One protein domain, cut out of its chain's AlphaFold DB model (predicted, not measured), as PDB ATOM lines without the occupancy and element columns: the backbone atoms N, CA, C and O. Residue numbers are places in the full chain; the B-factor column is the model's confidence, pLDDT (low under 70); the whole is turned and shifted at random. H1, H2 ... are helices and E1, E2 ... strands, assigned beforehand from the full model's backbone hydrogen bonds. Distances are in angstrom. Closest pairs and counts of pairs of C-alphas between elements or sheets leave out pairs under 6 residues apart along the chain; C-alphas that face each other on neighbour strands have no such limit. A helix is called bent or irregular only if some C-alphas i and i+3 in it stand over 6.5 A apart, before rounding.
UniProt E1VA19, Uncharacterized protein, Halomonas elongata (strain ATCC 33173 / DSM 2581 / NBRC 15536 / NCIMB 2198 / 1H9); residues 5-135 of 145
ATOM      1  N   HIS A   5      -5.615 -36.251  20.560       93.19
ATOM      2  CA  HIS A   5      -4.450 -36.102  21.421       93.19
ATOM      3  C   HIS A   5      -3.290 -35.554  20.584       93.19
ATOM      4  O   HIS A   5      -2.781 -36.239  19.700       93.19
ATOM      5  N   GLU A   6      -2.917 -34.298  20.827       93.62
ATOM      6  CA  GLU A   6      -1.916 -33.567  20.046       93.62
ATOM      7  C   GLU A   6      -0.588 -33.503  20.810       93.62
ATOM      8  O   GLU A   6      -0.568 -33.192  22.003       93.62
ATOM      9  N   THR A   7       0.529 -33.743  20.124       92.56
ATOM     10  CA  THR A   7       1.874 -33.594  20.693       92.56
ATOM     11  C   THR A   7       2.779 -32.797  19.763       92.56
ATOM     12  O   THR A   7       2.554 -32.725  18.551       92.56
ATOM     13  N   THR A   8       3.796 -32.159  20.340       93.19
ATOM     14  CA  THR A   8       4.808 -31.402  19.603       93.19
ATOM     15  C   THR A   8       6.199 -31.777  20.091       93.19
ATOM     16  O   THR A   8       6.401 -32.083  21.269       93.19
ATOM     17  N   HIS A   9       7.167 -31.745  19.184       91.62
ATOM     18  CA  HIS A   9       8.567 -31.989  19.491       91.62
ATOM     19  C   HIS A   9       9.448 -30.992  18.738       91.62
ATOM     20  O   HIS A   9       9.298 -30.810  17.536       91.62
ATOM     21  N   ILE A  10      10.356 -30.316  19.436       90.25
ATOM     22  CA  ILE A  10      11.325 -29.406  18.812       90.25
ATOM     23  C   ILE A  10      12.557 -30.229  18.440       90.25
ATOM     24  O   ILE A  10      13.149 -30.849  19.319       90.25
ATOM     25  N   ILE A  11      12.942 -30.216  17.161       83.88
ATOM     26  CA  ILE A  11      14.045 -31.045  16.638       83.88
ATOM     27  C   ILE A  11      15.409 -30.347  16.807       83.88
ATOM     28  O   ILE A  11      16.439 -31.001  16.932       83.88
ATOM     29  N   GLY A  12      15.441 -29.011  16.880       67.94
ATOM     30  CA  GLY A  12      16.697 -28.251  16.923       67.94
ATOM     31  C   GLY A  12      17.391 -28.170  15.552       67.94
ATOM     32  O   GLY A  12      16.735 -28.252  14.518       67.94
ATOM     33  N   HIS A  13      18.711 -27.951  15.539       62.19
ATOM     34  CA  HIS A  13      19.515 -27.698  14.325       62.19
ATOM     35  C   HIS A  13      20.440 -28.864  13.918       62.19
ATOM     36  O   HIS A  13      21.443 -28.640  13.236       62.19
ATOM     37  N   ASP A  14      20.152 -30.095  14.342       61.34
ATOM     38  CA  ASP A  14      20.989 -31.249  14.005       61.34
ATOM     39  C   ASP A  14      20.692 -31.819  12.599       61.34
ATOM     40  O   ASP A  14      19.811 -31.362  11.866       61.34
ATOM     41  N   GLU A  15      21.477 -32.813  12.185       53.91
ATOM     42  CA  GLU A  15      21.326 -33.504  10.897       53.91
ATOM     43  C   GLU A  15      19.994 -34.263  10.756       53.91
ATOM     44  O   GLU A  15      19.544 -34.518   9.636       53.91
ATOM     45  N   ASN A  16      19.303 -34.538  11.869       68.69
ATOM     46  CA  ASN A  16      17.993 -35.185  11.879       68.69
ATOM     47  C   ASN A  16      16.851 -34.211  11.556       68.69
ATOM     48  O   ASN A  16      15.698 -34.636  11.490       68.69
ATOM     49  N   ALA A  17      17.140 -32.927  11.314       82.19
ATOM     50  CA  ALA A  17      16.163 -31.914  10.916       82.19
ATOM     51  C   ALA A  17      15.759 -31.979   9.429       82.19
ATOM     52  O   ALA A  17      14.772 -31.356   9.031       82.19
ATOM     53  N   THR A  18      16.491 -32.707   8.580       88.44
ATOM     54  CA  THR A  18      16.220 -32.735   7.132       88.44
ATOM     55  C   THR A  18      14.965 -33.550   6.808       88.44
ATOM     56  O   THR A  18      14.828 -34.707   7.206       88.44
ATOM     57  N   ARG A  19      14.022 -32.955   6.074       88.06
ATOM     58  CA  ARG A  19      12.788 -33.596   5.590       88.06
ATOM     59  C   ARG A  19      12.654 -33.388   4.088       88.06
ATOM     60  O   ARG A  19      13.097 -32.373   3.562       88.06
ATOM     61  N   LEU A  20      12.003 -34.324   3.406       85.88
ATOM     62  CA  LEU A  20      11.645 -34.171   1.997       85.88
ATOM     63  C   LEU A  20      10.238 -33.581   1.880       85.88
ATOM     64  O   LEU A  20       9.327 -33.989   2.596       85.88
ATOM     65  N   ILE A  21      10.054 -32.638   0.960       87.12
ATOM     66  CA  ILE A  21       8.744 -32.124   0.546       87.12
ATOM     67  C   ILE A  21       8.539 -32.372  -0.942       87.12
ATOM     68  O   ILE A  21       9.494 -32.359  -1.717       87.12
ATOM     69  N   GLN A  22       7.287 -32.543  -1.362       81.56
ATOM     70  CA  GLN A  22       6.950 -32.629  -2.780       81.56
ATOM     71  C   GLN A  22       6.689 -31.226  -3.344       81.56
ATOM     72  O   GLN A  22       5.844 -30.491  -2.832       81.56
ATOM     73  N   THR A  23       7.371 -30.858  -4.432       80.00
ATOM     74  CA  THR A  23       7.110 -29.614  -5.179       80.00
ATOM     75  C   THR A  23       6.727 -29.909  -6.631       80.00
ATOM     76  O   THR A  23       6.856 -31.045  -7.101       80.00
ATOM     77  N   ALA A  24       6.279 -28.884  -7.365       79.50
ATOM     78  CA  ALA A  24       5.992 -28.989  -8.800       79.50
ATOM     79  C   ALA A  24       7.239 -29.329  -9.639       79.50
ATOM     80  O   ALA A  24       7.118 -29.908 -10.714       79.50
ATOM     81  N   SER A  25       8.432 -28.995  -9.140       82.19
ATOM     82  CA  SER A  25       9.718 -29.272  -9.792       82.19
ATOM     83  C   SER A  25      10.365 -30.582  -9.323       82.19
ATOM     84  O   SER A  25      11.453 -30.913  -9.786       82.19
ATOM     85  N   GLY A  26       9.707 -31.327  -8.429       78.56
ATOM     86  CA  GLY A  26      10.218 -32.560  -7.826       78.56
ATOM     87  C   GLY A  26      10.406 -32.464  -6.305       78.56
ATOM     88  O   GLY A  26      10.073 -31.437  -5.704       78.56
ATOM     89  N   PRO A  27      10.887 -33.539  -5.659       82.06
ATOM     90  CA  PRO A  27      11.185 -33.537  -4.231       82.06
ATOM     91  C   PRO A  27      12.314 -32.557  -3.881       82.06
ATOM     92  O   PRO A  27      13.297 -32.462  -4.614       82.06
ATOM     93  N   VAL A  28      12.182 -31.846  -2.762       86.81
ATOM     94  CA  VAL A  28      13.187 -30.902  -2.243       86.81
ATOM     95  C   VAL A  28      13.410 -31.161  -0.756       86.81
ATOM     96  O   VAL A  28      12.467 -31.484  -0.036       86.81
ATOM     97  N   GLU A  29      14.651 -31.016  -0.297       89.56
ATOM     98  CA  GLU A  29      15.002 -31.083   1.123       89.56
ATOM     99  C   GLU A  29      14.743 -29.748   1.830       89.56
ATOM    100  O   GLU A  29      15.083 -28.677   1.329       89.56
ATOM    101  N   VAL A  30      14.169 -29.820   3.028       90.19
ATOM    102  CA  VAL A  30      13.941 -28.678   3.918       90.19
ATOM    103  C   VAL A  30      14.410 -29.007   5.327       90.19
ATOM    104  O   VAL A  30      14.425 -30.168   5.732       90.19
ATOM    105  N   LYS A  31      14.762 -27.976   6.098       91.00
ATOM    106  CA  LYS A  31      15.080 -28.123   7.521       91.00
ATOM    107  C   LYS A  31      13.830 -27.884   8.360       91.00
ATOM    108  O   LYS A  31      13.343 -26.756   8.442       91.00
ATOM    109  N   ALA A  32      13.317 -28.946   8.965       92.75
ATOM    110  CA  ALA A  32      12.269 -28.856   9.963       92.75
ATOM    111  C   ALA A  32      12.839 -28.334  11.284       92.75
ATOM    112  O   ALA A  32      13.903 -28.762  11.714       92.75
ATOM    113  N   PHE A  33      12.123 -27.426  11.941       92.06
ATOM    114  CA  PHE A  33      12.470 -26.979  13.294       92.06
ATOM    115  C   PHE A  33      11.639 -27.689  14.370       92.06
ATOM    116  O   PHE A  33      11.985 -27.651  15.551       92.06
ATOM    117  N   GLY A  34      10.569 -28.384  13.975       92.94
ATOM    118  CA  GLY A  34       9.808 -29.226  14.882       92.94
ATOM    119  C   GLY A  34       8.833 -30.169  14.192       92.94
ATOM    120  O   GLY A  34       8.495 -30.024  13.017       92.94
ATOM    121  N   GLU A  35       8.402 -31.152  14.965       94.50
ATOM    122  CA  GLU A  35       7.447 -32.196  14.638       94.50
ATOM    123  C   GLU A  35       6.148 -32.004  15.406       94.50
ATOM    124  O   GLU A  35       6.111 -31.493  16.529       94.50
ATOM    125  N   LEU A  36       5.069 -32.425  14.765       95.12
ATOM    126  CA  LEU A  36       3.708 -32.324  15.247       95.12
ATOM    127  C   LEU A  36       3.053 -33.683  15.031       95.12
ATOM    128  O   LEU A  36       3.185 -34.268  13.952       95.12
ATOM    129  N   SER A  37       2.299 -34.164  16.008       95.81
ATOM    130  CA  SER A  37       1.431 -35.317  15.798       95.81
ATOM    131  C   SER A  37       0.065 -35.123  16.434       95.81
ATOM    132  O   SER A  37      -0.076 -34.408  17.426       95.81
ATOM    133  N   ALA A  38      -0.946 -35.746  15.838       94.69
ATOM    134  CA  ALA A  38      -2.293 -35.796  16.383       94.69
ATOM    135  C   ALA A  38      -2.875 -37.199  16.220       94.69
ATOM    136  O   ALA A  38      -2.996 -37.692  15.098       94.69
ATOM    137  N   GLU A  39      -3.251 -37.821  17.335       95.19
ATOM    138  CA  GLU A  39      -3.936 -39.113  17.374       95.19
ATOM    139  C   GLU A  39      -5.441 -38.923  17.589       95.19
ATOM    140  O   GLU A  39      -5.861 -38.173  18.473       95.19
ATOM    141  N   ILE A  40      -6.263 -39.639  16.822       94.38
ATOM    142  CA  ILE A  40      -7.709 -39.706  17.048       94.38
ATOM    143  C   ILE A  40      -8.004 -40.592  18.263       94.38
ATOM    144  O   ILE A  40      -7.832 -41.807  18.217       94.38
ATOM    145  N   THR A  41      -8.525 -40.005  19.336       93.88
ATOM    146  CA  THR A  41      -8.847 -40.709  20.592       93.88
ATOM    147  C   THR A  41     -10.341 -40.968  20.786       93.88
ATOM    148  O   THR A  41     -10.731 -41.751  21.650       93.88
ATOM    149  N   SER A  42     -11.201 -40.331  19.989       90.94
ATOM    150  CA  SER A  42     -12.653 -40.557  19.987       90.94
ATOM    151  C   SER A  42     -13.268 -40.151  18.644       90.94
ATOM    152  O   SER A  42     -12.657 -39.381  17.912       90.94
ATOM    153  N   GLY A  43     -14.475 -40.633  18.327       88.00
ATOM    154  CA  GLY A  43     -15.154 -40.388  17.044       88.00
ATOM    155  C   GLY A  43     -15.411 -41.692  16.271       88.00
ATOM    156  O   GLY A  43     -15.653 -42.727  16.905       88.00
ATOM    157  N   PRO A  44     -15.345 -41.689  14.925       91.19
ATOM    158  CA  PRO A  44     -15.603 -42.869  14.104       91.19
ATOM    159  C   PRO A  44     -14.660 -44.024  14.448       91.19
ATOM    160  O   PRO A  44     -13.440 -43.867  14.437       91.19
ATOM    161  N   ALA A  45     -15.213 -45.216  14.682       92.00
ATOM    162  CA  ALA A  45     -14.434 -46.393  15.078       92.00
ATOM    163  C   ALA A  45     -13.334 -46.775  14.067       92.00
ATOM    164  O   ALA A  45     -12.314 -47.332  14.458       92.00
ATOM    165  N   SER A  46     -13.519 -46.455  12.783       91.94
ATOM    166  CA  SER A  46     -12.522 -46.675  11.728       91.94
ATOM    167  C   SER A  46     -11.297 -45.760  11.821       91.94
ATOM    168  O   SER A  46     -10.304 -46.017  11.140       91.94
ATOM    169  N   LEU A  47     -11.361 -44.688  12.617       93.00
ATOM    170  CA  LEU A  47     -10.307 -43.681  12.729       93.00
ATOM    171  C   LEU A  47      -9.625 -43.652  14.096       93.00
ATOM    172  O   LEU A  47      -8.531 -43.110  14.185       93.00
ATOM    173  N   ILE A  48     -10.226 -44.211  15.149       94.38
ATOM    174  CA  ILE A  48      -9.615 -44.233  16.489       94.38
ATOM    175  C   ILE A  48      -8.240 -44.922  16.432       94.38
ATOM    176  O   ILE A  48      -8.097 -45.997  15.851       94.38
ATOM    177  N   GLY A  49      -7.229 -44.286  17.025       93.44
ATOM    178  CA  GLY A  49      -5.826 -44.708  17.000       93.44
ATOM    179  C   GLY A  49      -5.057 -44.272  15.751       93.44
ATOM    180  O   GLY A  49      -3.839 -44.447  15.676       93.44
ATOM    181  N   ARG A  50      -5.722 -43.681  14.749       93.50
ATOM    182  CA  ARG A  50      -5.011 -43.102  13.607       93.50
ATOM    183  C   ARG A  50      -4.248 -41.863  14.035       93.50
ATOM    184  O   ARG A  50      -4.789 -40.997  14.716       93.50
ATOM    185  N   THR A  51      -3.010 -41.774  13.564       94.06
ATOM    186  CA  THR A  51      -2.114 -40.651  13.828       94.06
ATOM    187  C   THR A  51      -1.827 -39.893  12.541       94.06
ATOM    188  O   THR A  51      -1.581 -40.498  11.497       94.06
ATOM    189  N   ILE A  52      -1.852 -38.567  12.625       92.94
ATOM    190  CA  ILE A  52      -1.308 -37.663  11.615       92.94
ATOM    191  C   ILE A  52       0.040 -37.187  12.132       92.94
ATOM    192  O   ILE A  52       0.104 -36.666  13.243       92.94
ATOM    193  N   THR A  53       1.088 -37.326  11.324       94.38
ATOM    194  CA  THR A  53       2.425 -36.814  11.643       94.38
ATOM    195  C   THR A  53       2.780 -35.713  10.659       94.38
ATOM    196  O   THR A  53       2.593 -35.858   9.451       94.38
ATOM    197  N   ALA A  54       3.287 -34.599  11.162       94.75
ATOM    198  CA  ALA A  54       3.669 -33.448  10.366       94.75
ATOM    199  C   ALA A  54       4.952 -32.810  10.903       94.75
ATOM    200  O   ALA A  54       5.383 -33.076  12.024       94.75
ATOM    201  N   PHE A  55       5.554 -31.948  10.098       94.38
ATOM    202  CA  PHE A  55       6.713 -31.159  10.486       94.38
ATOM    203  C   PHE A  55       6.552 -29.705  10.050       94.38
ATOM    204  O   PHE A  55       5.948 -29.412   9.012       94.38
ATOM    205  N   ALA A  56       7.097 -28.801  10.856       94.56
ATOM    206  CA  ALA A  56       7.114 -27.371  10.602       94.56
ATOM    207  C   ALA A  56       8.500 -26.939  10.114       94.56
ATOM    208  O   ALA A  56       9.523 -27.338  10.677       94.56
ATOM    209  N   TRP A  57       8.540 -26.128   9.060       92.81
ATOM    210  CA  TRP A  57       9.775 -25.613   8.469       92.81
ATOM    211  C   TRP A  57       9.591 -24.170   7.997       92.81
ATOM    212  O   TRP A  57       8.489 -23.747   7.644       92.81
ATOM    213  N   LEU A  58      10.677 -23.397   8.024       89.94
ATOM    214  CA  LEU A  58      10.668 -21.988   7.638       89.94
ATOM    215  C   LEU A  58      11.048 -21.844   6.162       89.94
ATOM    216  O   LEU A  58      12.079 -22.352   5.724       89.94
ATOM    217  N   GLU A  59      10.247 -21.098   5.412       88.44
ATOM    218  CA  GLU A  59      10.546 -20.685   4.045       88.44
ATOM    219  C   GLU A  59      10.757 -19.173   4.004       88.44
ATOM    220  O   GLU A  59       9.953 -18.404   4.537       88.44
ATOM    221  N   THR A  60      11.857 -18.748   3.384       83.12
ATOM    222  CA  THR A  60      12.241 -17.336   3.283       83.12
ATOM    223  C   THR A  60      12.411 -16.957   1.816       83.12
ATOM    224  O   THR A  60      13.235 -17.547   1.119       83.12
ATOM    225  N   HIS A  61      11.648 -15.961   1.366       76.81
ATOM    226  CA  HIS A  61      11.681 -15.402   0.011       76.81
ATOM    227  C   HIS A  61      11.879 -13.886   0.090       76.81
ATOM    228  O   HIS A  61      10.916 -13.131   0.226       76.81
ATOM    229  N   GLY A  62      13.134 -13.433   0.020       73.94
ATOM    230  CA  GLY A  62      13.469 -12.028   0.274       73.94
ATOM    231  C   GLY A  62      13.063 -11.626   1.696       73.94
ATOM    232  O   GLY A  62      13.471 -12.282   2.655       73.94
ATOM    233  N   ASP A  63      12.225 -10.596   1.817       70.38
ATOM    234  CA  ASP A  63      11.693 -10.123   3.104       70.38
ATOM    235  C   ASP A  63      10.465 -10.914   3.583       70.38
ATOM    236  O   ASP A  63      10.077 -10.827   4.749       70.38
ATOM    237  N   ASN A  64       9.864 -11.731   2.712       74.69
ATOM    238  CA  ASN A  64       8.720 -12.556   3.075       74.69
ATOM    239  C   ASN A  64       9.179 -13.833   3.773       74.69
ATOM    240  O   ASN A  64      10.019 -14.583   3.268       74.69
ATOM    241  N   ARG A  65       8.573 -14.109   4.927       84.25
ATOM    242  CA  ARG A  65       8.811 -15.321   5.710       84.25
ATOM    243  C   ARG A  65       7.494 -16.016   5.980       84.25
ATOM    244  O   ARG A  65       6.502 -15.379   6.335       84.25
ATOM    245  N   GLN A  66       7.487 -17.329   5.826       90.19
ATOM    246  CA  GLN A  66       6.324 -18.138   6.146       90.19
ATOM    247  C   GLN A  66       6.742 -19.462   6.756       90.19
ATOM    248  O   GLN A  66       7.750 -20.061   6.375       90.19
ATOM    249  N   ILE A  67       5.941 -19.918   7.706       92.56
ATOM    250  CA  ILE A  67       6.083 -21.237   8.287       92.56
ATOM    251  C   ILE A  67       5.169 -22.172   7.516       92.56
ATOM    252  O   ILE A  67       3.970 -21.938   7.380       92.56
ATOM    253  N   ASN A  68       5.753 -23.242   7.011       94.75
ATOM    254  CA  ASN A  68       5.042 -24.290   6.319       94.75
ATOM    255  C   ASN A  68       4.893 -25.486   7.245       94.75
ATOM    256  O   ASN A  68       5.854 -25.898   7.894       94.75
ATOM    257  N   ILE A  69       3.699 -26.067   7.251       94.88
ATOM    258  CA  ILE A  69       3.416 -27.300   7.972       94.88
ATOM    259  C   ILE A  69       3.109 -28.370   6.942       94.88
ATOM    260  O   ILE A  69       2.175 -28.220   6.155       94.88
ATOM    261  N   THR A  70       3.889 -29.443   6.937       94.19
ATOM    262  CA  THR A  70       3.803 -30.501   5.930       94.19
ATOM    263  C   THR A  70       3.532 -31.843   6.594       94.19
ATOM    264  O   THR A  70       4.197 -32.194   7.563       94.19
ATOM    265  N   GLU A  71       2.562 -32.596   6.075       92.44
ATOM    266  CA  GLU A  71       2.297 -33.973   6.497       92.44
ATOM    267  C   GLU A  71       3.438 -34.883   6.024       92.44
ATOM    268  O   GLU A  71       3.871 -34.818   4.871       92.44
ATOM    269  N   ALA A  72       3.958 -35.693   6.943       90.31
ATOM    270  CA  ALA A  72       5.229 -36.385   6.780       90.31
ATOM    271  C   ALA A  72       5.179 -37.525   5.754       90.31
ATOM    272  O   ALA A  72       6.168 -37.772   5.068       90.31
ATOM    273  N   THR A  73       4.043 -38.210   5.628       87.31
ATOM    274  CA  THR A  73       3.901 -39.399   4.775       87.31
ATOM    275  C   THR A  73       3.758 -39.027   3.304       87.31
ATOM    276  O   THR A  73       4.355 -39.650   2.430       87.31
ATOM    277  N   THR A  74       2.956 -38.010   3.020       84.06
ATOM    278  CA  THR A  74       2.546 -37.592   1.674       84.06
ATOM    279  C   THR A  74       3.353 -36.402   1.167       84.06
ATOM    280  O   THR A  74       3.348 -36.110  -0.026       84.06
ATOM    281  N   GLY A  75       4.021 -35.665   2.060       84.62
ATOM    282  CA  GLY A  75       4.702 -34.416   1.719       84.62
ATOM    283  C   GLY A  75       3.746 -33.280   1.387       84.62
ATOM    284  O   GLY A  75       4.177 -32.235   0.889       84.62
ATOM    285  N   ARG A  76       2.448 -33.462   1.645       84.94
ATOM    286  CA  ARG A  76       1.437 -32.447   1.400       84.94
ATOM    287  C   ARG A  76       1.528 -31.354   2.446       84.94
ATOM    288  O   ARG A  76       1.489 -31.604   3.648       84.94
ATOM    289  N   ARG A  77       1.517 -30.113   1.972       89.88
ATOM    290  CA  ARG A  77       1.359 -28.954   2.842       89.88
ATOM    291  C   ARG A  77      -0.028 -28.966   3.488       89.88
ATOM    292  O   ARG A  77      -1.046 -28.902   2.798       89.88
ATOM    293  N   LEU A  78      -0.040 -29.076   4.808       89.50
ATOM    294  CA  LEU A  78      -1.222 -28.954   5.640       89.50
ATOM    295  C   LEU A  78      -1.643 -27.490   5.726       89.50
ATOM    296  O   LEU A  78      -2.806 -27.203   5.456       89.50
ATOM    297  N   GLU A  79      -0.716 -26.598   6.067       93.31
ATOM    298  CA  GLU A  79      -1.018 -25.195   6.356       93.31
ATOM    299  C   GLU A  79       0.179 -24.288   6.040       93.31
ATOM    300  O   GLU A  79       1.328 -24.751   6.004       93.31
ATOM    301  N   VAL A  80      -0.093 -23.000   5.812       91.56
ATOM    302  CA  VAL A  80       0.917 -21.939   5.688       91.56
ATOM    303  C   VAL A  80       0.588 -20.847   6.693       91.56
ATOM    304  O   VAL A  80      -0.460 -20.215   6.601       91.56
ATOM    305  N   VAL A  81       1.508 -20.582   7.614       89.00
ATOM    306  CA  VAL A  81       1.380 -19.489   8.578       89.00
ATOM    307  C   VAL A  81       2.286 -18.337   8.127       89.00
ATOM    308  O   VAL A  81       3.514 -18.462   8.210       89.00
ATOM    309  N   PRO A  82       1.731 -17.222   7.615       84.06
ATOM    310  CA  PRO A  82       2.534 -16.073   7.219       84.06
ATOM    311  C   PRO A  82       3.147 -15.407   8.456       84.06
ATOM    312  O   PRO A  82       2.450 -15.129   9.431       84.06
ATOM    313  N   MET A  83       4.447 -15.114   8.412       79.69
ATOM    314  CA  MET A  83       5.100 -14.325   9.454       79.69
ATOM    315  C   MET A  83       5.014 -12.849   9.072       79.69
ATOM    316  O   MET A  83       5.792 -12.357   8.257       79.69
ATOM    317  N   VAL A  84       4.043 -12.141   9.649       68.56
ATOM    318  CA  VAL A  84       3.891 -10.698   9.442       68.56
ATOM    319  C   VAL A  84       4.874  -9.964  10.349       68.56
ATOM    320  O   VAL A  84       4.722  -9.966  11.569       68.56
ATOM    321  N   VAL A  85       5.871  -9.316   9.750       62.06
ATOM    322  CA  VAL A  85       6.697  -8.320  10.439       62.06
ATOM    323  C   VAL A  85       5.946  -6.994  10.343       62.06
ATOM    324  O   VAL A  85       5.799  -6.441   9.257       62.06
ATOM    325  N   THR A  86       5.383  -6.514  11.450       54.62
ATOM    326  CA  THR A  86       4.693  -5.220  11.475       54.62
ATOM    327  C   THR A  86       5.705  -4.082  11.320       54.62
ATOM    328  O   THR A  86       6.765  -4.082  11.953       54.62
ATOM    329  N   GLU A  87       5.391  -3.126  10.438       45.88
ATOM    330  CA  GLU A  87       6.239  -1.968  10.135       45.88
ATOM    331  C   GLU A  87       6.656  -1.246  11.427       45.88
ATOM    332  O   GLU A  87       5.817  -0.780  12.199       45.88
ATOM    333  N   GLY A  88       7.967  -1.183  11.674       53.62
ATOM    334  CA  GLY A  88       8.563  -0.535  12.847       53.62
ATOM    335  C   GLY A  88       9.526  -1.415  13.645       53.62
ATOM    336  O   GLY A  88      10.293  -0.890  14.446       53.62
ATOM    337  N   SER A  89       9.534  -2.730  13.413       51.19
ATOM    338  CA  SER A  89      10.520  -3.643  14.001       51.19
ATOM    339  C   SER A  89      11.225  -4.429  12.902       51.19
ATOM    340  O   SER A  89      10.869  -5.568  12.617       51.19
ATOM    341  N   GLU A  90      12.267  -3.845  12.310       54.78
ATOM    342  CA  GLU A  90      13.307  -4.612  11.612       54.78
ATOM    343  C   GLU A  90      14.102  -5.423  12.647       54.78
ATOM    344  O   GLU A  90      15.299  -5.226  12.829       54.78
ATOM    345  N   LEU A  91      13.447  -6.298  13.412       57.88
ATOM    346  CA  LEU A  91      14.181  -7.280  14.188       57.88
ATOM    347  C   LEU A  91      14.732  -8.279  13.171       57.88
ATOM    348  O   LEU A  91      13.946  -9.013  12.555       57.88
ATOM    349  N   PRO A  92      16.057  -8.314  12.933       68.00
ATOM    350  CA  PRO A  92      16.620  -9.380  12.134       68.00
ATOM    351  C   PRO A  92      16.269 -10.684  12.851       68.00
ATOM    352  O   PRO A  92      16.625 -10.876  14.013       68.00
ATOM    353  N   LEU A  93      15.541 -11.568  12.169       73.88
ATOM    354  CA  LEU A  93      15.294 -12.923  12.649       73.88
ATOM    355  C   LEU A  93      16.601 -13.691  12.476       73.88
ATOM    356  O   LEU A  93      16.801 -14.420  11.506       73.88
ATOM    357  N   THR A  94      17.544 -13.413  13.371       80.75
ATOM    358  CA  THR A  94      18.778 -14.175  13.485       80.75
ATOM    359  C   THR A  94      18.434 -15.588  13.933       80.75
ATOM    360  O   THR A  94      17.358 -15.836  14.477       80.75
ATOM    361  N   GLU A  95      19.359 -16.521  13.743       78.31
ATOM    362  CA  GLU A  95      19.188 -17.899  14.211       78.31
ATOM    363  C   GLU A  95      18.886 -17.963  15.715       78.31
ATOM    364  O   GLU A  95      18.012 -18.713  16.130       78.31
ATOM    365  N   ALA A  96      19.522 -17.103  16.519       82.12
ATOM    366  CA  ALA A  96      19.265 -17.010  17.954       82.12
ATOM    367  C   ALA A  96      17.840 -16.526  18.267       82.12
ATOM    368  O   ALA A  96      17.137 -17.152  19.051       82.12
ATOM    369  N   VAL A  97      17.385 -15.453  17.606       83.12
ATOM    370  CA  VAL A  97      16.014 -14.943  17.788       83.12
ATOM    371  C   VAL A  97      14.997 -15.988  17.334       83.12
ATOM    372  O   VAL A  97      13.987 -16.198  17.997       83.12
ATOM    373  N   PHE A  98      15.266 -16.671  16.221       83.88
ATOM    374  CA  PHE A  98      14.416 -17.754  15.754       83.88
ATOM    375  C   PHE A  98      14.347 -18.887  16.780       83.88
ATOM    376  O   PHE A  98      13.246 -19.285  17.145       83.88
ATOM    377  N   ALA A  99      15.489 -19.355  17.290       84.81
ATOM    378  CA  ALA A  99      15.559 -20.413  18.295       84.81
ATOM    379  C   ALA A  99      14.770 -20.065  19.569       84.81
ATOM    380  O   ALA A  99      14.026 -20.906  20.069       84.81
ATOM    381  N   ASP A 100      14.851 -18.816  20.034       86.19
ATOM    382  CA  ASP A 100      14.074 -18.331  21.182       86.19
ATOM    383  C   ASP A 100      12.560 -18.305  20.899       86.19
ATOM    384  O   ASP A 100      11.740 -18.501  21.798       86.19
ATOM    385  N   MET A 101      12.170 -18.089  19.640       87.25
ATOM    386  CA  MET A 101      10.772 -18.070  19.209       87.25
ATOM    387  C   MET A 101      10.201 -19.463  18.921       87.25
ATOM    388  O   MET A 101       8.981 -19.628  18.990       87.25
ATOM    389  N   VAL A 102      11.036 -20.465  18.615       89.25
ATOM    390  CA  VAL A 102      10.599 -21.812  18.194       89.25
ATOM    391  C   VAL A 102       9.524 -22.416  19.110       89.25
ATOM    392  O   VAL A 102       8.535 -22.902  18.565       89.25
ATOM    393  N   PRO A 103       9.614 -22.369  20.456       89.69
ATOM    394  CA  PRO A 103       8.563 -22.920  21.316       89.69
ATOM    395  C   PRO A 103       7.181 -22.299  21.072       89.69
ATOM    396  O   PRO A 103       6.191 -23.021  20.958       89.69
ATOM    397  N   PHE A 104       7.118 -20.974  20.915       89.12
ATOM    398  CA  PHE A 104       5.874 -20.253  20.634       89.12
ATOM    399  C   PHE A 104       5.368 -20.529  19.220       89.12
ATOM    400  O   PHE A 104       4.174 -20.736  19.003       89.12
ATOM    401  N   LEU A 105       6.283 -20.574  18.247       89.75
ATOM    402  CA  LEU A 105       5.945 -20.915  16.870       89.75
ATOM    403  C   LEU A 105       5.377 -22.333  16.782       89.75
ATOM    404  O   LEU A 105       4.397 -22.542  16.075       89.75
ATOM    405  N   MET A 106       5.936 -23.290  17.525       92.69
ATOM    406  CA  MET A 106       5.463 -24.673  17.553       92.69
ATOM    407  C   MET A 106       4.056 -24.810  18.129       92.69
ATOM    408  O   MET A 106       3.278 -25.620  17.625       92.69
ATOM    409  N   GLU A 107       3.704 -24.011  19.136       91.12
ATOM    410  CA  GLU A 107       2.335 -23.972  19.653       91.12
ATOM    411  C   GLU A 107       1.350 -23.479  18.585       91.12
ATOM    412  O   GLU A 107       0.365 -24.159  18.288       91.12
ATOM    413  N   GLY A 108       1.667 -22.362  17.921       90.44
ATOM    414  CA  GLY A 108       0.855 -21.849  16.816       90.44
ATOM    415  C   GLY A 108       0.774 -22.821  15.635       90.44
ATOM    416  O   GLY A 108      -0.285 -22.974  15.026       90.44
ATOM    417  N   CYS A 109       1.865 -23.532  15.335       93.44
ATOM    418  CA  CYS A 109       1.887 -24.551  14.291       93.44
ATOM    419  C   CYS A 109       0.976 -25.727  14.625       93.44
ATOM    420  O   CYS A 109       0.217 -26.156  13.763       93.44
ATOM    421  N   ARG A 110       1.015 -26.242  15.858       94.44
ATOM    422  CA  ARG A 110       0.114 -27.315  16.301       94.44
ATOM    423  C   ARG A 110      -1.342 -26.923  16.081       94.44
ATOM    424  O   ARG A 110      -2.097 -27.674  15.463       94.44
ATOM    425  N   ASP A 111      -1.709 -25.733  16.545       92.19
ATOM    426  CA  ASP A 111      -3.085 -25.263  16.460       92.19
ATOM    427  C   ASP A 111      -3.524 -25.095  15.005       92.19
ATOM    428  O   ASP A 111      -4.588 -25.586  14.630       92.19
ATOM    429  N   ALA A 112      -2.681 -24.497  14.162       92.00
ATOM    430  CA  ALA A 112      -2.958 -24.321  12.741       92.00
ATOM    431  C   ALA A 112      -3.031 -25.661  11.979       92.00
ATOM    432  O   ALA A 112      -3.932 -25.877  11.169       92.00
ATOM    433  N   ALA A 113      -2.121 -26.597  12.266       93.06
ATOM    434  CA  ALA A 113      -2.054 -27.900  11.606       93.06
ATOM    435  C   ALA A 113      -3.326 -28.726  11.823       93.06
ATOM    436  O   ALA A 113      -3.839 -29.357  10.886       93.06
ATOM    437  N   PHE A 114      -3.814 -28.720  13.068       93.81
ATOM    438  CA  PHE A 114      -4.845 -29.635  13.534       93.81
ATOM    439  C   PHE A 114      -6.227 -29.000  13.718       93.81
ATOM    440  O   PHE A 114      -7.192 -29.744  13.898       93.81
ATOM    441  N   ALA A 115      -6.370 -27.676  13.559       92.50
ATOM    442  CA  ALA A 115      -7.652 -26.966  13.646       92.50
ATOM    443  C   ALA A 115      -8.769 -27.660  12.851       92.50
ATOM    444  O   ALA A 115      -9.794 -28.035  13.417       92.50
ATOM    445  N   ARG A 116      -8.534 -27.960  11.565       89.94
ATOM    446  CA  ARG A 116      -9.543 -28.611  10.705       89.94
ATOM    447  C   ARG A 116      -9.975 -30.002  11.172       89.94
ATOM    448  O   ARG A 116     -11.059 -30.434  10.809       89.94
ATOM    449  N   PHE A 117      -9.120 -30.727  11.893       90.75
ATOM    450  CA  PHE A 117      -9.427 -32.067  12.405       90.75
ATOM    451  C   PHE A 117     -10.160 -31.972  13.742       90.75
ATOM    452  O   PHE A 117     -11.044 -32.774  14.020       90.75
ATOM    453  N   ARG A 118      -9.817 -30.963  14.546       90.81
ATOM    454  CA  ARG A 118     -10.454 -30.663  15.829       90.81
ATOM    455  C   ARG A 118     -11.888 -30.163  15.660       90.81
ATOM    456  O   ARG A 118     -12.743 -30.471  16.482       90.81
ATOM    457  N   GLU A 119     -12.121 -29.382  14.608       90.69
ATOM    458  CA  GLU A 119     -13.416 -28.777  14.271       90.69
ATOM    459  C   GLU A 119     -14.288 -29.665  13.372       90.69
ATOM    460  O   GLU A 119     -15.463 -29.365  13.168       90.69
ATOM    461  N   ALA A 120     -13.728 -30.743  12.813       90.75
ATOM    462  CA  ALA A 120     -14.467 -31.672  11.971       90.75
ATOM    463  C   ALA A 120     -15.462 -32.500  12.795       90.75
ATOM    464  O   ALA A 120     -15.126 -33.026  13.854       90.75
ATOM    465  N   ASP A 121     -16.668 -32.670  12.255       91.81
ATOM    466  CA  ASP A 121     -17.559 -33.750  12.668       91.81
ATOM    467  C   ASP A 121     -17.076 -35.109  12.124       91.81
ATOM    468  O   ASP A 121     -16.129 -35.194  11.338       91.81
ATOM    469  N   ASP A 122     -17.738 -36.186  12.544       92.62
ATOM    470  CA  ASP A 122     -17.394 -37.565  12.186       92.62
ATOM    471  C   ASP A 122     -17.302 -37.794  10.662       92.62
ATOM    472  O   ASP A 122     -16.355 -38.421  10.179       92.62
ATOM    473  N   GLU A 123     -18.255 -37.270   9.886       92.69
ATOM    474  CA  GLU A 123     -18.285 -37.426   8.425       92.69
ATOM    475  C   GLU A 123     -17.134 -36.661   7.762       92.69
ATOM    476  O   GLU A 123     -16.430 -37.173   6.874       92.69
ATOM    477  N   ARG A 124     -16.895 -35.430   8.221       92.62
ATOM    478  CA  ARG A 124     -15.800 -34.604   7.734       92.62
ATOM    479  C   ARG A 124     -14.450 -35.206   8.096       92.62
ATOM    480  O   ARG A 124     -13.548 -35.174   7.258       92.62
ATOM    481  N   LEU A 125     -14.315 -35.796   9.280       91.94
ATOM    482  CA  LEU A 125     -13.091 -36.446   9.731       91.94
ATOM    483  C   LEU A 125     -12.758 -37.657   8.848       91.94
ATOM    484  O   LEU A 125     -11.640 -37.753   8.342       91.94
ATOM    485  N   VAL A 126     -13.746 -38.513   8.556       93.31
ATOM    486  CA  VAL A 126     -13.597 -39.628   7.598       93.31
ATOM    487  C   VAL A 126     -13.183 -39.117   6.222       93.31
ATOM    488  O   VAL A 126     -12.275 -39.668   5.603       93.31
ATOM    489  N   THR A 127     -13.786 -38.024   5.759       93.44
ATOM    490  CA  THR A 127     -13.438 -37.415   4.470       93.44
ATOM    491  C   THR A 127     -11.988 -36.932   4.438       93.44
ATOM    492  O   THR A 127     -11.278 -37.188   3.467       93.44
ATOM    493  N   LEU A 128     -11.523 -36.252   5.489       91.62
ATOM    494  CA  LEU A 128     -10.147 -35.759   5.573       91.62
ATOM    495  C   LEU A 128      -9.133 -36.907   5.534       91.62
ATOM    496  O   LEU A 128      -8.158 -36.826   4.789       91.62
ATOM    497  N   PHE A 129      -9.385 -37.985   6.277       91.19
ATOM    498  CA  PHE A 129      -8.512 -39.158   6.273       91.19
ATOM    499  C   PHE A 129      -8.545 -39.915   4.944       91.19
ATOM    500  O   PHE A 129      -7.486 -40.261   4.435       91.19
ATOM    501  N   ASN A 130      -9.713 -40.070   4.318       91.94
ATOM    502  CA  ASN A 130      -9.808 -40.662   2.981       91.94
ATOM    503  C   ASN A 130      -8.998 -39.871   1.946       91.94
ATOM    504  O   ASN A 130      -8.371 -40.461   1.069       91.94
ATOM    505  N   ILE A 131      -8.994 -38.537   2.042       90.25
ATOM    506  CA  ILE A 131      -8.181 -37.686   1.168       90.25
ATOM    507  C   ILE A 131      -6.688 -37.927   1.415       90.25
ATOM    508  O   ILE A 131      -5.937 -37.983   0.447       90.25
ATOM    509  N   LEU A 132      -6.253 -38.049   2.674       86.81
ATOM    510  CA  LEU A 132      -4.854 -38.349   3.000       86.81
ATOM    511  C   LEU A 132      -4.441 -39.737   2.490       86.81
ATOM    512  O   LEU A 132      -3.371 -39.871   1.910       86.81
ATOM    513  N   ASP A 133      -5.307 -40.742   2.625       89.12
ATOM    514  CA  ASP A 133      -5.019 -42.126   2.220       89.12
ATOM    515  C   ASP A 133      -4.933 -42.307   0.698       89.12
ATOM    516  O   ASP A 133      -4.243 -43.197   0.206       89.12
ATOM    517  N   GLN A 134      -5.636 -41.469  -0.065       88.88
ATOM    518  CA  GLN A 134      -5.584 -41.482  -1.530       88.88
ATOM    519  C   GLN A 134      -4.324 -40.815  -2.089       88.88
ATOM    520  O   GLN A 134      -4.082 -40.875  -3.297       88.88
ATOM    521  N   MET A 135      -3.535 -40.149  -1.245       83.12
ATOM    522  CA  MET A 135      -2.331 -39.468  -1.690       83.12
ATOM    523  C   MET A 135      -1.162 -40.442  -1.781       83.12
ATOM    524  O   MET A 135      -0.943 -41.234  -0.863       83.12
TER     525      MET A 135
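Overview. This is residues 5 to 135 of the 145 residues of an uncharacterized protein of Halomonas elongata (strain ATCC 33173 / DSM 2581 / NBRC 15536 / NCIMB 2198 / 1H9) (UniProt E1VA19). A strongly twisted sheet of six strands curls round one long helix, H1, which lies in its hollow, while a second helix, H2, follows at the far end of H1, off the sheet. The longest strand, E3, bends by 98 degrees at residue 31, and its first part, residues 26 to 31, forms with E2 a hairpin turned aside from the other strands; the loop of residues 86 to 92 sticks out at the opposite end of the long axis from H2. The 131 printed residues hold six named strands and then two named helices, in the order E1, E2, E3, E4, E5, E6, H1, H2. The sheet is branched at E3, its neighbour pairs are antiparallel, and the class is mixed, helices and strands. The whole is compact, with a radius of gyration of the C-alphas of 15.8 A, yet elongated in outline, with spans of 49 by 31 by 26 A.

Arrangement. E1, residues 5 to 10, is an edge strand and the antiparallel neighbour of E3, residues 26 to 40, at 140 degrees; N 7 and O 37 are 2.8 A apart, within hydrogen-bond range. E2, residues 18 to 23, is apart from E1 and forms a hairpin with E3, where N 21 and O 28 are 2.9 A apart. The pairing of E3 is staggered: E2 is beside its residues 26 to 31 and E1 beside residues 34 to 39, on one side, with E4, residues 51 to 61, on the other side. E3 and E4 form a hairpin at 140 degrees, with N 36 and O 54 2.8 A apart. E4 and E5, residues 64 to 71, form a hairpin at 160 degrees, with N 57 and O 68 2.9 A apart. E5 and E6, residues 77 to 83, form a hairpin at 157 degrees, with N 81 and O 67 2.8 A apart. E2 to E6 are a meander, each strand the antiparallel neighbour of the one before. H1, residues 95 to 118, is on this sheet with 98 pairs of C-alphas within 10 A, and the sheet curls round its residues 98 to 118. Its closest C-alphas to E3 are those of Arg 110 and Leu 36, 6.3 A apart; to E6, those of Ala 113 and Glu 79, 6.0 A apart. H1 has a kink of 54 degrees near residue 103 and is irregular, with C-alphas 113 and 116 7.6 A apart. H2, residues 122 to 133, is close to H1 but not clearly touching it; their closest C-alphas, those of Leu 125 and Phe 117, are 6.3 A apart. The two helices run opposite ways at a steep tilt of 59 degrees. H2 is not on the sheet, but only just, with 4 pairs of C-alphas within 10 A. In H2 every O i to N i+4 pair is within hydrogen-bond range, in H1 16 of 20.

Along the chain. E1 begins at C-alpha 5, at (-4.450, -36.102, 21.421), and is 17.3 A long; E2 measures 15.6 A. E3 and E4 are the longest strands in A, at 31.5 A and 31.9 A from first to last C-alpha; E5 measures 22.6 A and E6 16.5 A. H1 begins at C-alpha 95, at (19.188, -17.899, 14.211), and measures 32.3 A. H2 measures 16.5 A and ends at C-alpha 133, at (-5.019, -42.126, 2.220).

Size, cuts and confidence. The two C-alphas farthest apart are those of Ala 45 and Gly 88, 51.3 A. The printed part, residues 5 to 135, has no cut. The link from E6 to H1, of 11 residues, is long. The mean pLDDT of the printed part is 85.9, and the model's confidence is under 70 at residues 12 to 16 and 84 to 92.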